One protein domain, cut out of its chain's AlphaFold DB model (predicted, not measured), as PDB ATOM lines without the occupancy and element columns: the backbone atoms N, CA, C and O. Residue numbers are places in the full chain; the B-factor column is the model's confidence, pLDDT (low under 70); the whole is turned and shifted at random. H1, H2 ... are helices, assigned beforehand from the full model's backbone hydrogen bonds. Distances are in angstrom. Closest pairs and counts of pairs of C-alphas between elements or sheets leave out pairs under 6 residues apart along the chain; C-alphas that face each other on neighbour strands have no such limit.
ATOM      1  N   MET A  34     138.737 169.607 222.376       92.94
ATOM      2  CA  MET A  34     139.470 169.111 223.539       92.94
ATOM      3  C   MET A  34     138.503 168.534 224.576       92.94
ATOM      4  O   MET A  34     137.708 169.257 225.176       92.94
ATOM      5  N   ARG A  35     138.633 167.234 224.865       92.69
ATOM      6  CA  ARG A  35     137.800 166.531 225.859       92.69
ATOM      7  C   ARG A  35     137.811 167.201 227.238       92.69
ATOM      8  O   ARG A  35     136.795 167.213 227.927       92.69
ATOM      9  N   THR A  36     138.947 167.767 227.645       94.19
ATOM     10  CA  THR A  36     139.089 168.488 228.919       94.19
ATOM     11  C   THR A  36     138.372 169.835 228.915       94.19
ATOM     12  O   THR A  36     137.844 170.223 229.951       94.19
ATOM     13  N   ALA A  37     138.293 170.525 227.773       93.44
ATOM     14  CA  ALA A  37     137.523 171.761 227.647       93.44
ATOM     15  C   ALA A  37     136.023 171.483 227.823       93.44
ATOM     16  O   ALA A  37     135.381 172.128 228.645       93.44
ATOM     17  N   VAL A  38     135.505 170.436 227.168       95.44
ATOM     18  CA  VAL A  38     134.124 169.956 227.372       95.44
ATOM     19  C   VAL A  38     133.900 169.560 228.835       95.44
ATOM     20  O   VAL A  38     132.897 169.920 229.440       95.44
ATOM     21  N   GLY A  39     134.855 168.846 229.439       95.31
ATOM     22  CA  GLY A  39     134.785 168.474 230.850       95.31
ATOM     23  C   GLY A  39     134.678 169.684 231.783       95.31
ATOM     24  O   GLY A  39     133.840 169.679 232.679       95.31
ATOM     25  N   ARG A  40     135.483 170.730 231.562       95.06
ATOM     26  CA  ARG A  40     135.432 171.974 232.350       95.06
ATOM     27  C   ARG A  40     134.108 172.708 232.172       95.06
ATOM     28  O   ARG A  40     133.530 173.118 233.172       95.06
ATOM     29  N   HIS A  41     133.619 172.800 230.936       95.38
ATOM     30  CA  HIS A  41     132.355 173.462 230.599       95.38
ATOM     31  C   HIS A  41     131.162 172.915 231.393       95.38
ATOM     32  O   HIS A  41     130.326 173.666 231.881       95.38
ATOM     33  N   PHE A  42     131.119 171.597 231.594       95.50
ATOM     34  CA  PHE A  42     130.057 170.932 232.354       95.50
ATOM     35  C   PHE A  42     130.402 170.651 233.824       95.50
ATOM     36  O   PHE A  42     129.667 169.924 234.487       95.50
ATOM     37  N   GLY A  43     131.523 171.162 234.346       95.31
ATOM     38  CA  GLY A  43     131.928 170.902 235.734       95.31
ATOM     39  C   GLY A  43     132.253 169.429 236.032       95.31
ATOM     40  O   GLY A  43     132.123 168.978 237.165       95.31
ATOM     41  N   LEU A  44     132.679 168.662 235.025       95.50
ATOM     42  CA  LEU A  44     132.998 167.231 235.128       95.50
ATOM     43  C   LEU A  44     134.453 166.949 235.536       95.50
ATOM     44  O   LEU A  44     134.884 165.799 235.510       95.50
ATOM     45  N   MET A  45     135.252 167.966 235.856       96.62
ATOM     46  CA  MET A  45     136.668 167.780 236.194       96.62
ATOM     47  C   MET A  45     136.864 167.608 237.703       96.62
ATOM     48  O   MET A  45     136.386 168.419 238.489       96.62
ATOM     49  N   VAL A  46     137.631 166.591 238.098       94.00
ATOM     50  CA  VAL A  46     138.153 166.400 239.458       94.00
ATOM     51  C   VAL A  46     139.675 166.340 239.356       94.00
ATOM     52  O   VAL A  46     140.247 165.348 238.897       94.00
ATOM     53  N   GLY A  47     140.334 167.443 239.716       93.38
ATOM     54  CA  GLY A  47     141.746 167.652 239.388       93.38
ATOM     55  C   GLY A  47     141.951 167.646 237.869       93.38
ATOM     56  O   GLY A  47     141.326 168.423 237.148       93.38
ATOM     57  N   GLU A  48     142.796 166.740 237.379       89.94
ATOM     58  CA  GLU A  48     143.071 166.565 235.944       89.94
ATOM     59  C   GLU A  48     142.208 165.479 235.280       89.94
ATOM     60  O   GLU A  48     142.232 165.321 234.059       89.94
ATOM     61  N   SER A  49     141.423 164.732 236.063       91.81
ATOM     62  CA  SER A  49     140.598 163.629 235.567       91.81
ATOM     63  C   SER A  49     139.162 164.071 235.306       91.81
ATOM     64  O   SER A  49     138.572 164.812 236.090       91.81
ATOM     65  N   ARG A  50     138.575 163.588 234.209       92.75
ATOM     66  CA  ARG A  50     137.170 163.831 233.862       92.75
ATOM     67  C   ARG A  50     136.279 162.707 234.401       92.75
ATOM     68  O   ARG A  50     136.597 161.536 234.213       92.75
ATOM     69  N   THR A  51     135.161 163.062 235.023       92.69
ATOM     70  CA  THR A  51     134.127 162.141 235.515       92.69
ATOM     71  C   THR A  51     133.050 161.871 234.453       92.69
ATOM     72  O   THR A  51     133.027 162.479 233.380       92.69
ATOM     73  N   SER A  52     132.156 160.918 234.733       90.06
ATOM     74  CA  SER A  52     131.086 160.523 233.809       90.06
ATOM     75  C   SER A  52     130.034 161.624 233.635       90.06
ATOM     76  O   SER A  52     129.461 162.115 234.606       90.06
ATOM     77  N   GLY A  53     129.703 161.950 232.383       90.50
ATOM     78  CA  GLY A  53     128.664 162.926 232.036       90.50
ATOM     79  C   GLY A  53     127.222 162.421 232.161       90.50
ATOM     80  O   GLY A  53     126.277 163.169 231.923       90.50
ATOM     81  N   ALA A  54     127.011 161.156 232.526       88.81
ATOM     82  CA  ALA A  54     125.695 160.530 232.440       88.81
ATOM     83  C   ALA A  54     124.645 161.086 233.409       88.81
ATOM     84  O   ALA A  54     123.445 161.023 233.136       88.81
ATOM     85  N   GLN A  55     125.065 161.594 234.569       88.19
ATOM     86  CA  GLN A  55     124.144 162.278 235.481       88.19
ATOM     87  C   GLN A  55     123.622 163.574 234.851       88.19
ATOM     88  O   GLN A  55     122.412 163.785 234.843       88.19
ATOM     89  N   ILE A  56     124.505 164.358 234.228       92.31
ATOM     90  CA  ILE A  56     124.146 165.596 233.524       92.31
ATOM     91  C   ILE A  56     123.186 165.297 232.374       92.31
ATOM     92  O   ILE A  56     122.143 165.927 232.268       92.31
ATOM     93  N   VAL A  57     123.472 164.287 231.551       90.44
ATOM     94  CA  VAL A  57     122.585 163.924 230.433       90.44
ATOM     95  C   VAL A  57     121.192 163.509 230.918       90.44
ATOM     96  O   VAL A  57     120.191 163.924 230.338       90.44
ATOM     97  N   ARG A  58     121.092 162.745 232.015       87.00
ATOM     98  CA  ARG A  58     119.791 162.390 232.615       87.00
ATOM     99  C   ARG A  58     119.033 163.613 233.132       87.00
ATOM    100  O   ARG A  58     117.812 163.680 232.979       87.00
ATOM    101  N   GLN A  59     119.747 164.566 233.726       89.81
ATOM    102  CA  GLN A  59     119.165 165.829 234.164       89.81
ATOM    103  C   GLN A  59     118.647 166.633 232.966       89.81
ATOM    104  O   GLN A  59     117.475 166.988 232.961       89.81
ATOM    105  N   LEU A  60     119.448 166.797 231.910       91.12
ATOM    106  CA  LEU A  60     119.058 167.502 230.683       91.12
ATOM    107  C   LEU A  60     117.818 166.889 230.020       91.12
ATOM    108  O   LEU A  60     116.935 167.611 229.566       91.12
ATOM    109  N   MET A  61     117.706 165.558 229.995       87.88
ATOM    110  CA  MET A  61     116.496 164.889 229.499       87.88
ATOM    111  C   MET A  61     115.265 165.219 230.334       87.88
ATOM    112  O   MET A  61     114.185 165.416 229.786       87.88
ATOM    113  N   THR A  62     115.421 165.291 231.655       87.62
ATOM    114  CA  THR A  62     114.324 165.655 232.558       87.62
ATOM    115  C   THR A  62     113.934 167.120 232.357       87.62
ATOM    116  O   THR A  62     112.759 167.424 232.168       87.62
ATOM    117  N   GLU A  63     114.923 168.014 232.318       90.88
ATOM    118  CA  GLU A  63     114.747 169.457 232.124       90.88
ATOM    119  C   GLU A  63     114.116 169.799 230.776       90.88
ATOM    120  O   GLU A  63     113.296 170.708 230.714       90.88
ATOM    121  N   SER A  64     114.403 169.027 229.724       89.62
ATOM    122  CA  SER A  64     113.802 169.224 228.397       89.62
ATOM    123  C   SER A  64     112.277 169.122 228.361       89.62
ATOM    124  O   SER A  64     111.654 169.602 227.420       89.62
ATOM    125  N   VAL A  65     111.677 168.495 229.377       86.81
ATOM    126  CA  VAL A  65     110.223 168.347 229.511       86.81
ATOM    127  C   VAL A  65     109.665 169.261 230.602       86.81
ATOM    128  O   VAL A  65     108.510 169.672 230.523       86.81
ATOM    129  N   THR A  66     110.452 169.563 231.638       87.69
ATOM    130  CA  THR A  66     109.972 170.299 232.818       87.69
ATOM    131  C   THR A  66     110.239 171.800 232.768       87.69
ATOM    132  O   THR A  66     109.513 172.556 233.414       87.69
ATOM    133  N   GLN A  67     111.258 172.253 232.033       89.62
ATOM    134  CA  GLN A  67     111.612 173.667 231.932       89.62
ATOM    135  C   GLN A  67     110.956 174.324 230.717       89.62
ATOM    136  O   GLN A  67     110.832 173.720 229.656       89.62
ATOM    137  N   GLN A  68     110.575 175.598 230.857       84.69
ATOM    138  CA  GLN A  68     110.013 176.382 229.748       84.69
ATOM    139  C   GLN A  68     111.054 176.710 228.665       84.69
ATOM    140  O   GLN A  68     110.698 176.845 227.498       84.69
ATOM    141  N   LEU A  69     112.328 176.840 229.048       88.50
ATOM    142  CA  LEU A  69     113.454 177.153 228.162       88.50
ATOM    143  C   LEU A  69     114.622 176.196 228.455       88.50
ATOM    144  O   LEU A  69     115.577 176.582 229.130       88.50
ATOM    145  N   PRO A  70     114.539 174.928 228.019       89.75
ATOM    146  CA  PRO A  70     115.592 173.961 228.285       89.75
ATOM    147  C   PRO A  70     116.837 174.236 227.432       89.75
ATOM    148  O   PRO A  70     116.742 174.689 226.291       89.75
ATOM    149  N   ARG A  71     118.017 173.876 227.957       90.81
ATOM    150  CA  ARG A  71     119.304 173.988 227.232       90.81
ATOM    151  C   ARG A  71     119.352 173.153 225.952       90.81
ATOM    152  O   ARG A  71     120.091 173.465 225.028       90.81
ATOM    153  N   ILE A  72     118.591 172.063 225.919       91.31
ATOM    154  CA  ILE A  72     118.472 171.170 224.773       91.31
ATOM    155  C   ILE A  72     117.049 170.620 224.701       91.31
ATOM    156  O   ILE A  72     116.462 170.230 225.711       91.31
ATOM    157  N   ASN A  73     116.506 170.563 223.488       89.06
ATOM    158  CA  ASN A  73     115.211 169.957 223.214       89.06
ATOM    159  C   ASN A  73     115.406 168.528 222.711       89.06
ATOM    160  O   ASN A  73     116.129 168.303 221.740       89.06
ATOM    161  N   PHE A  74     114.722 167.569 223.332       86.12
ATOM    162  CA  PHE A  74     114.681 166.198 222.839       86.12
ATOM    163  C   PHE A  74     113.305 165.898 222.240       86.12
ATOM    164  O   PHE A  74     112.292 166.079 222.920       86.12
ATOM    165  N   PRO A  75     113.233 165.381 221.001       84.94
ATOM    166  CA  PRO A  75     111.985 164.861 220.457       84.94
ATOM    167  C   PRO A  75     111.410 163.768 221.369       84.94
ATOM    168  O   PRO A  75     112.134 162.863 221.791       84.94
ATOM    169  N   GLN A  76     110.109 163.827 221.672       78.19
ATOM    170  CA  GLN A  76     109.479 162.934 222.658       78.19
ATOM    171  C   GLN A  76     109.619 161.446 222.301       78.19
ATOM    172  O   GLN A  76     109.891 160.619 223.172       78.19
ATOM    173  N   GLU A  77     109.524 161.110 221.014       77.94
ATOM    174  CA  GLU A  77     109.737 159.749 220.502       77.94
ATOM    175  C   GLU A  77     111.149 159.231 220.815       77.94
ATOM    176  O   GLU A  77     111.355 158.065 221.165       77.94
ATOM    177  N   LEU A  78     112.134 160.129 220.744       75.25
ATOM    178  CA  LEU A  78     113.523 159.818 221.036       75.25
ATOM    179  C   LEU A  78     113.789 159.742 222.538       75.25
ATOM    180  O   LEU A  78     114.593 158.911 222.947       75.25
ATOM    181  N   LEU A  79     113.093 160.518 223.378       75.50
ATOM    182  CA  LEU A  79     113.228 160.437 224.839       75.50
ATOM    183  C   LEU A  79     112.876 159.049 225.377       75.50
ATOM    184  O   LEU A  79     113.619 158.503 226.193       75.50
ATOM    185  N   VAL A  80     111.783 158.448 224.900       73.56
ATOM    186  CA  VAL A  80     111.369 157.098 225.321       73.56
ATOM    187  C   VAL A  80     112.420 156.063 224.919       73.56
ATOM    188  O   VAL A  80     112.810 155.218 225.728       73.56
ATOM    189  N   ARG A  81     112.940 156.164 223.689       72.56
ATOM    190  CA  ARG A  81     113.995 155.277 223.186       72.56
ATOM    191  C   ARG A  81     115.294 155.456 223.967       72.56
ATOM    192  O   ARG A  81     115.885 154.473 224.417       72.56
ATOM    193  N   TYR A  82     115.738 156.692 224.146       69.44
ATOM    194  CA  TYR A  82     117.012 157.008 224.772       69.44
ATOM    195  C   TYR A  82     117.014 156.732 226.267       69.44
ATOM    196  O   TYR A  82     118.005 156.202 226.759       69.44
ATOM    197  N   ARG A  83     115.911 156.953 226.987       67.56
ATOM    198  CA  ARG A  83     115.815 156.611 228.414       67.56
ATOM    199  C   ARG A  83     116.184 155.151 228.692       67.56
ATOM    200  O   ARG A  83     116.781 154.879 229.728       67.56
ATOM    201  N   ASN A  84     115.888 154.237 227.767       64.00
ATOM    202  CA  ASN A  84     116.262 152.823 227.863       64.00
ATOM    203  C   ASN A  84     117.699 152.540 227.388       64.00
ATOM    204  O   ASN A  84     118.324 151.607 227.874       64.00
ATOM    205  N   HIS A  85     118.263 153.350 226.487       62.59
ATOM    206  CA  HIS A  85     119.665 153.214 226.055       62.59
ATOM    207  C   HIS A  85     120.652 153.815 227.069       62.59
ATOM    208  O   HIS A  85     121.768 153.324 227.214       62.59
ATOM    209  N   PHE A  86     120.229 154.842 227.811       56.94
ATOM    210  CA  PHE A  86     120.961 155.397 228.950       56.94
ATOM    211  C   PHE A  86     120.738 154.592 230.246       56.94
ATOM    212  O   PHE A  86     121.373 154.895 231.257       56.94
ATOM    213  N   GLN A  87     119.887 153.551 230.248       54.12
ATOM    214  CA  GLN A  87     119.852 152.552 231.324       54.12
ATOM    215  C   GLN A  87     121.111 151.677 231.224       54.12
ATOM    216  O   GLN A  87     121.203 150.704 230.481       54.12
ATOM    217  N   MET A  88     122.125 152.119 231.963       54.34
ATOM    218  CA  MET A  88     123.493 151.618 232.041       54.34
ATOM    219  C   MET A  88     123.598 150.148 232.485       54.34
ATOM    220  O   MET A  88     123.882 149.862 233.645       54.34
ATOM    221  N   GLY A  89     123.431 149.210 231.551       46.47
ATOM    222  CA  GLY A  89     123.788 147.795 231.741       46.47
ATOM    223  C   GLY A  89     125.179 147.411 231.212       46.47
ATOM    224  O   GLY A  89     125.750 146.417 231.647       46.47
ATOM    225  N   SER A  90     125.764 148.193 230.297       47.31
ATOM    226  CA  SER A  90     127.052 147.871 229.665       47.31
ATOM    227  C   SER A  90     128.034 149.034 229.794       47.31
ATOM    228  O   SER A  90     127.834 150.108 229.227       47.31
ATOM    229  N   ARG A  91     129.104 148.804 230.561       55.47
ATOM    230  CA  ARG A  91     130.114 149.757 231.066       55.47
ATOM    231  C   ARG A  91     130.902 150.580 230.021       55.47
ATOM    232  O   ARG A  91     131.872 151.217 230.403       55.47
ATOM    233  N   ARG A  92     130.563 150.566 228.726       57.84
ATOM    234  CA  ARG A  92     131.309 151.321 227.689       57.84
ATOM    235  C   ARG A  92     130.441 152.124 226.720       57.84
ATOM    236  O   ARG A  92     130.722 153.293 226.503       57.84
ATOM    237  N   GLY A  93     129.364 151.548 226.183       61.59
ATOM    238  CA  GLY A  93     128.587 152.211 225.121       61.59
ATOM    239  C   GLY A  93     127.814 153.456 225.575       61.59
ATOM    240  O   GLY A  93     127.662 154.408 224.815       61.59
ATOM    241  N   GLY A  94     127.350 153.481 226.829       71.31
ATOM    242  CA  GLY A  94     126.584 154.618 227.349       71.31
ATOM    243  C   GLY A  94     127.426 155.880 227.558       71.31
ATOM    244  O   GLY A  94     126.911 156.986 227.418       71.31
ATOM    245  N   GLU A  95     128.715 155.730 227.872       81.56
ATOM    246  CA  GLU A  95     129.596 156.867 228.162       81.56
ATOM    247  C   GLU A  95     129.992 157.625 226.897       81.56
ATOM    248  O   GLU A  95     129.955 158.852 226.896       81.56
ATOM    249  N   GLU A  96     130.296 156.918 225.806       85.94
ATOM    250  CA  GLU A  96     130.611 157.542 224.514       85.94
ATOM    251  C   GLU A  96     129.412 158.314 223.954       85.94
ATOM    252  O   GLU A  96     129.578 159.419 223.441       85.94
ATOM    253  N   LEU A  97     128.193 157.788 224.128       86.06
ATOM    254  CA  LEU A  97     126.969 158.481 223.725       86.06
ATOM    255  C   LEU A  97     126.723 159.747 224.559       86.06
ATOM    256  O   LEU A  97     126.374 160.790 224.005       86.06
ATOM    257  N   CYS A  98     126.922 159.671 225.883       88.62
ATOM    258  CA  CYS A  98     126.853 160.852 226.747       88.62
ATOM    259  C   CYS A  98     127.891 161.895 226.324       88.62
ATOM    260  O   CYS A  98     127.575 163.077 226.218       88.62
ATOM    261  N   ASP A  99     129.122 161.460 226.070       91.75
ATOM    262  CA  ASP A  99     130.222 162.345 225.703       91.75
ATOM    263  C   ASP A  99     130.012 163.005 224.342       91.75
ATOM    264  O   ASP A  99     130.295 164.195 224.216       91.75
ATOM    265  N   ALA A 100     129.466 162.284 223.360       92.69
ATOM    266  CA  ALA A 100     129.119 162.846 222.059       92.69
ATOM    267  C   ALA A 100     128.051 163.947 222.180       92.69
ATOM    268  O   ALA A 100     128.197 165.015 221.588       92.69
ATOM    269  N   LEU A 101     127.012 163.718 222.991       92.88
ATOM    270  CA  LEU A 101     125.960 164.706 223.233       92.88
ATOM    271  C   LEU A 101     126.502 165.957 223.935       92.88
ATOM    272  O   LEU A 101     126.242 167.077 223.498       92.88
ATOM    273  N   LEU A 102     127.283 165.768 225.002       95.25
ATOM    274  CA  LEU A 102     127.891 166.878 225.732       95.25
ATOM    275  C   LEU A 102     128.871 167.656 224.849       95.25
ATOM    276  O   LEU A 102     128.877 168.880 224.888       95.25
ATOM    277  N   GLN A 103     129.659 166.978 224.011       96.00
ATOM    278  CA  GLN A 103     130.546 167.654 223.065       96.00
ATOM    279  C   GLN A 103     129.762 168.520 222.071       96.00
ATOM    280  O   GLN A 103     130.150 169.661 221.844       96.00
ATOM    281  N   ALA A 104     128.649 168.022 221.520       95.19
ATOM    282  CA  ALA A 104     127.805 168.800 220.614       95.19
ATOM    283  C   ALA A 104     127.201 170.033 221.306       95.19
ATOM    284  O   ALA A 104     127.236 171.127 220.752       95.19
ATOM    285  N   MET A 105     126.700 169.881 222.534       95.06
ATOM    286  CA  MET A 105     126.176 171.009 223.309       95.06
ATOM    287  C   MET A 105     127.254 172.049 223.623       95.06
ATOM    288  O   MET A 105     127.046 173.228 223.360       95.06
ATOM    289  N   ALA A 106     128.417 171.620 224.125       95.69
ATOM    290  CA  ALA A 106     129.527 172.532 224.397       95.69
ATOM    291  C   ALA A 106     130.001 173.244 223.128       95.69
ATOM    292  O   ALA A 106     130.384 174.401 223.201       95.69
ATOM    293  N   PHE A 107     129.980 172.578 221.972       94.38
ATOM    294  CA  PHE A 107     130.325 173.208 220.703       94.38
ATOM    295  C   PHE A 107     129.387 174.378 220.381       94.38
ATOM    296  O   PHE A 107     129.870 175.462 220.083       94.38
ATOM    297  N   TYR A 108     128.067 174.194 220.497       92.69
ATOM    298  CA  TYR A 108     127.112 175.284 220.274       92.69
ATOM    299  C   TYR A 108     127.221 176.390 221.326       92.69
ATOM    300  O   TYR A 108     127.210 177.562 220.972       92.69
ATOM    301  N   GLU A 109     127.341 176.036 222.603       93.00
ATOM    302  CA  GLU A 109     127.394 177.022 223.686       93.00
ATOM    303  C   GLU A 109     128.692 177.850 223.627       93.00
ATOM    304  O   GLU A 109     128.630 179.072 223.645       93.00
ATOM    305  N   LEU A 110     129.854 177.217 223.428       88.56
ATOM    306  CA  LEU A 110     131.144 177.919 223.375       88.56
ATOM    307  C   LEU A 110     131.363 178.719 222.083       88.56
ATOM    308  O   LEU A 110     132.180 179.635 222.079       88.56
ATOM    309  N   LEU A 111     130.679 178.376 220.988       81.38
ATOM    310  CA  LEU A 111     130.712 179.175 219.758       81.38
ATOM    311  C   LEU A 111     129.794 180.397 219.819       81.38
ATOM    312  O   LEU A 111     130.091 181.398 219.178       81.38
ATOM    313  N   CYS A 112     128.685 180.311 220.556       62.72
ATOM    314  CA  CYS A 112     127.756 181.425 220.746       62.72
ATOM    315  C   CYS A 112     128.255 182.463 221.766       62.72
ATOM    316  O   CYS A 112     127.713 183.562 221.807       62.72
ATOM    317  N   ASP A 113     129.280 182.133 222.559       55.78
ATOM    318  CA  ASP A 113     129.932 183.038 223.518       55.78
ATOM    319  C   ASP A 113     130.989 183.972 222.869       55.78
ATOM    320  O   ASP A 113     131.783 184.596 223.581       55.78
ATOM    321  N   CYS A 114     131.032 184.071 221.532       41.56
ATOM    322  CA  CYS A 114     131.933 184.941 220.757       41.56
ATOM    323  C   CYS A 114     131.193 186.069 220.026       41.56
ATOM    324  O   CYS A 114     130.120 185.800 219.441       41.56
TER     325      CYS A 114
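Overview. This is residues 34 to 114 of the 114 residues of the protein "Transcription elongation factor, mitochondrial" of Oryzias melastigma (UniProt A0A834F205). A long helix, H4, runs through a flat, all-helical domain, with the short H1 on one side of it and the loosely paired H2 and H3 on the other. H2 starts at H4 and slants away from it, and H3 runs back near H2 to end near the start of H4; between H1 and H2, residues 42 to 53 make a long loop that folds back on itself. The printed part has 81 residues with four named helices, in the order H1, H2, H3, H4, and no named strand; 50 of the residues are in the helices. The whole is compact, with a radius of gyration of the C-alphas of 13.1 A, and spans 35 by 34 by 16 A.

Arrangement. Begin with H1, residues 35 to 41, and look for the place where it touches H4, residues 93 to 112. They touch, with the C-alphas of Val 38 and Ala 106 the closest at 6.1 A, and H4 takes part with residues 102 to 106 alone. Their lines stand at a steep tilt of 60 degrees, the same way. Past residues 45 to 46, which pair antiparallel with residues 49 to 50, you reach H2, residues 54 to 66, which is apart from H1. With residues 54 to 57 alone it touches residues 94 to 102 of H4, and the closest C-alphas, those of Ala 54 and Cys 98, are 5.8 A apart. Here the tilt is steep, 63 degrees, the same way. H3, residues 76 to 85, is close to H2 but not clearly touching: the closest C-alphas, of Met 61 and Leu 79, are 7.2 A apart. The two run opposite ways at a shallow tilt of 23 degrees. H3 is also close to H4 but not clearly touching, with the C-alphas of His 85 and Gly 94 the closest at 7.2 A; it is apart from H1. In H1 and H4 every O i to N i+4 pair is within hydrogen-bond range; in H2 it is 8 of 9 and in H3 4 of 6.

Along the chain. Find C-alpha 35 at (137.800, 166.531, 225.859), where H1 begins; it is 10.0 A long. H2 begins at C-alpha 54, at (125.695, 160.530, 232.440), and is 18.5 A long from first to last C-alpha. H3 is 14.5 A long. H4, the longest helix, runs 29.6 A to C-alpha 112 at (127.756, 181.425, 220.746).

Size, cuts and confidence. The C-alphas farthest apart are those of Gly 89 and Cys 114, at 39.6 A. The printed part has no cut. The link from H1 to H2, 12 residues, is long; the other two are short. Look for low confidence, pLDDT under 70, at residues 82 to 93 and 112 to 114; the mean of the printed part is 83.4.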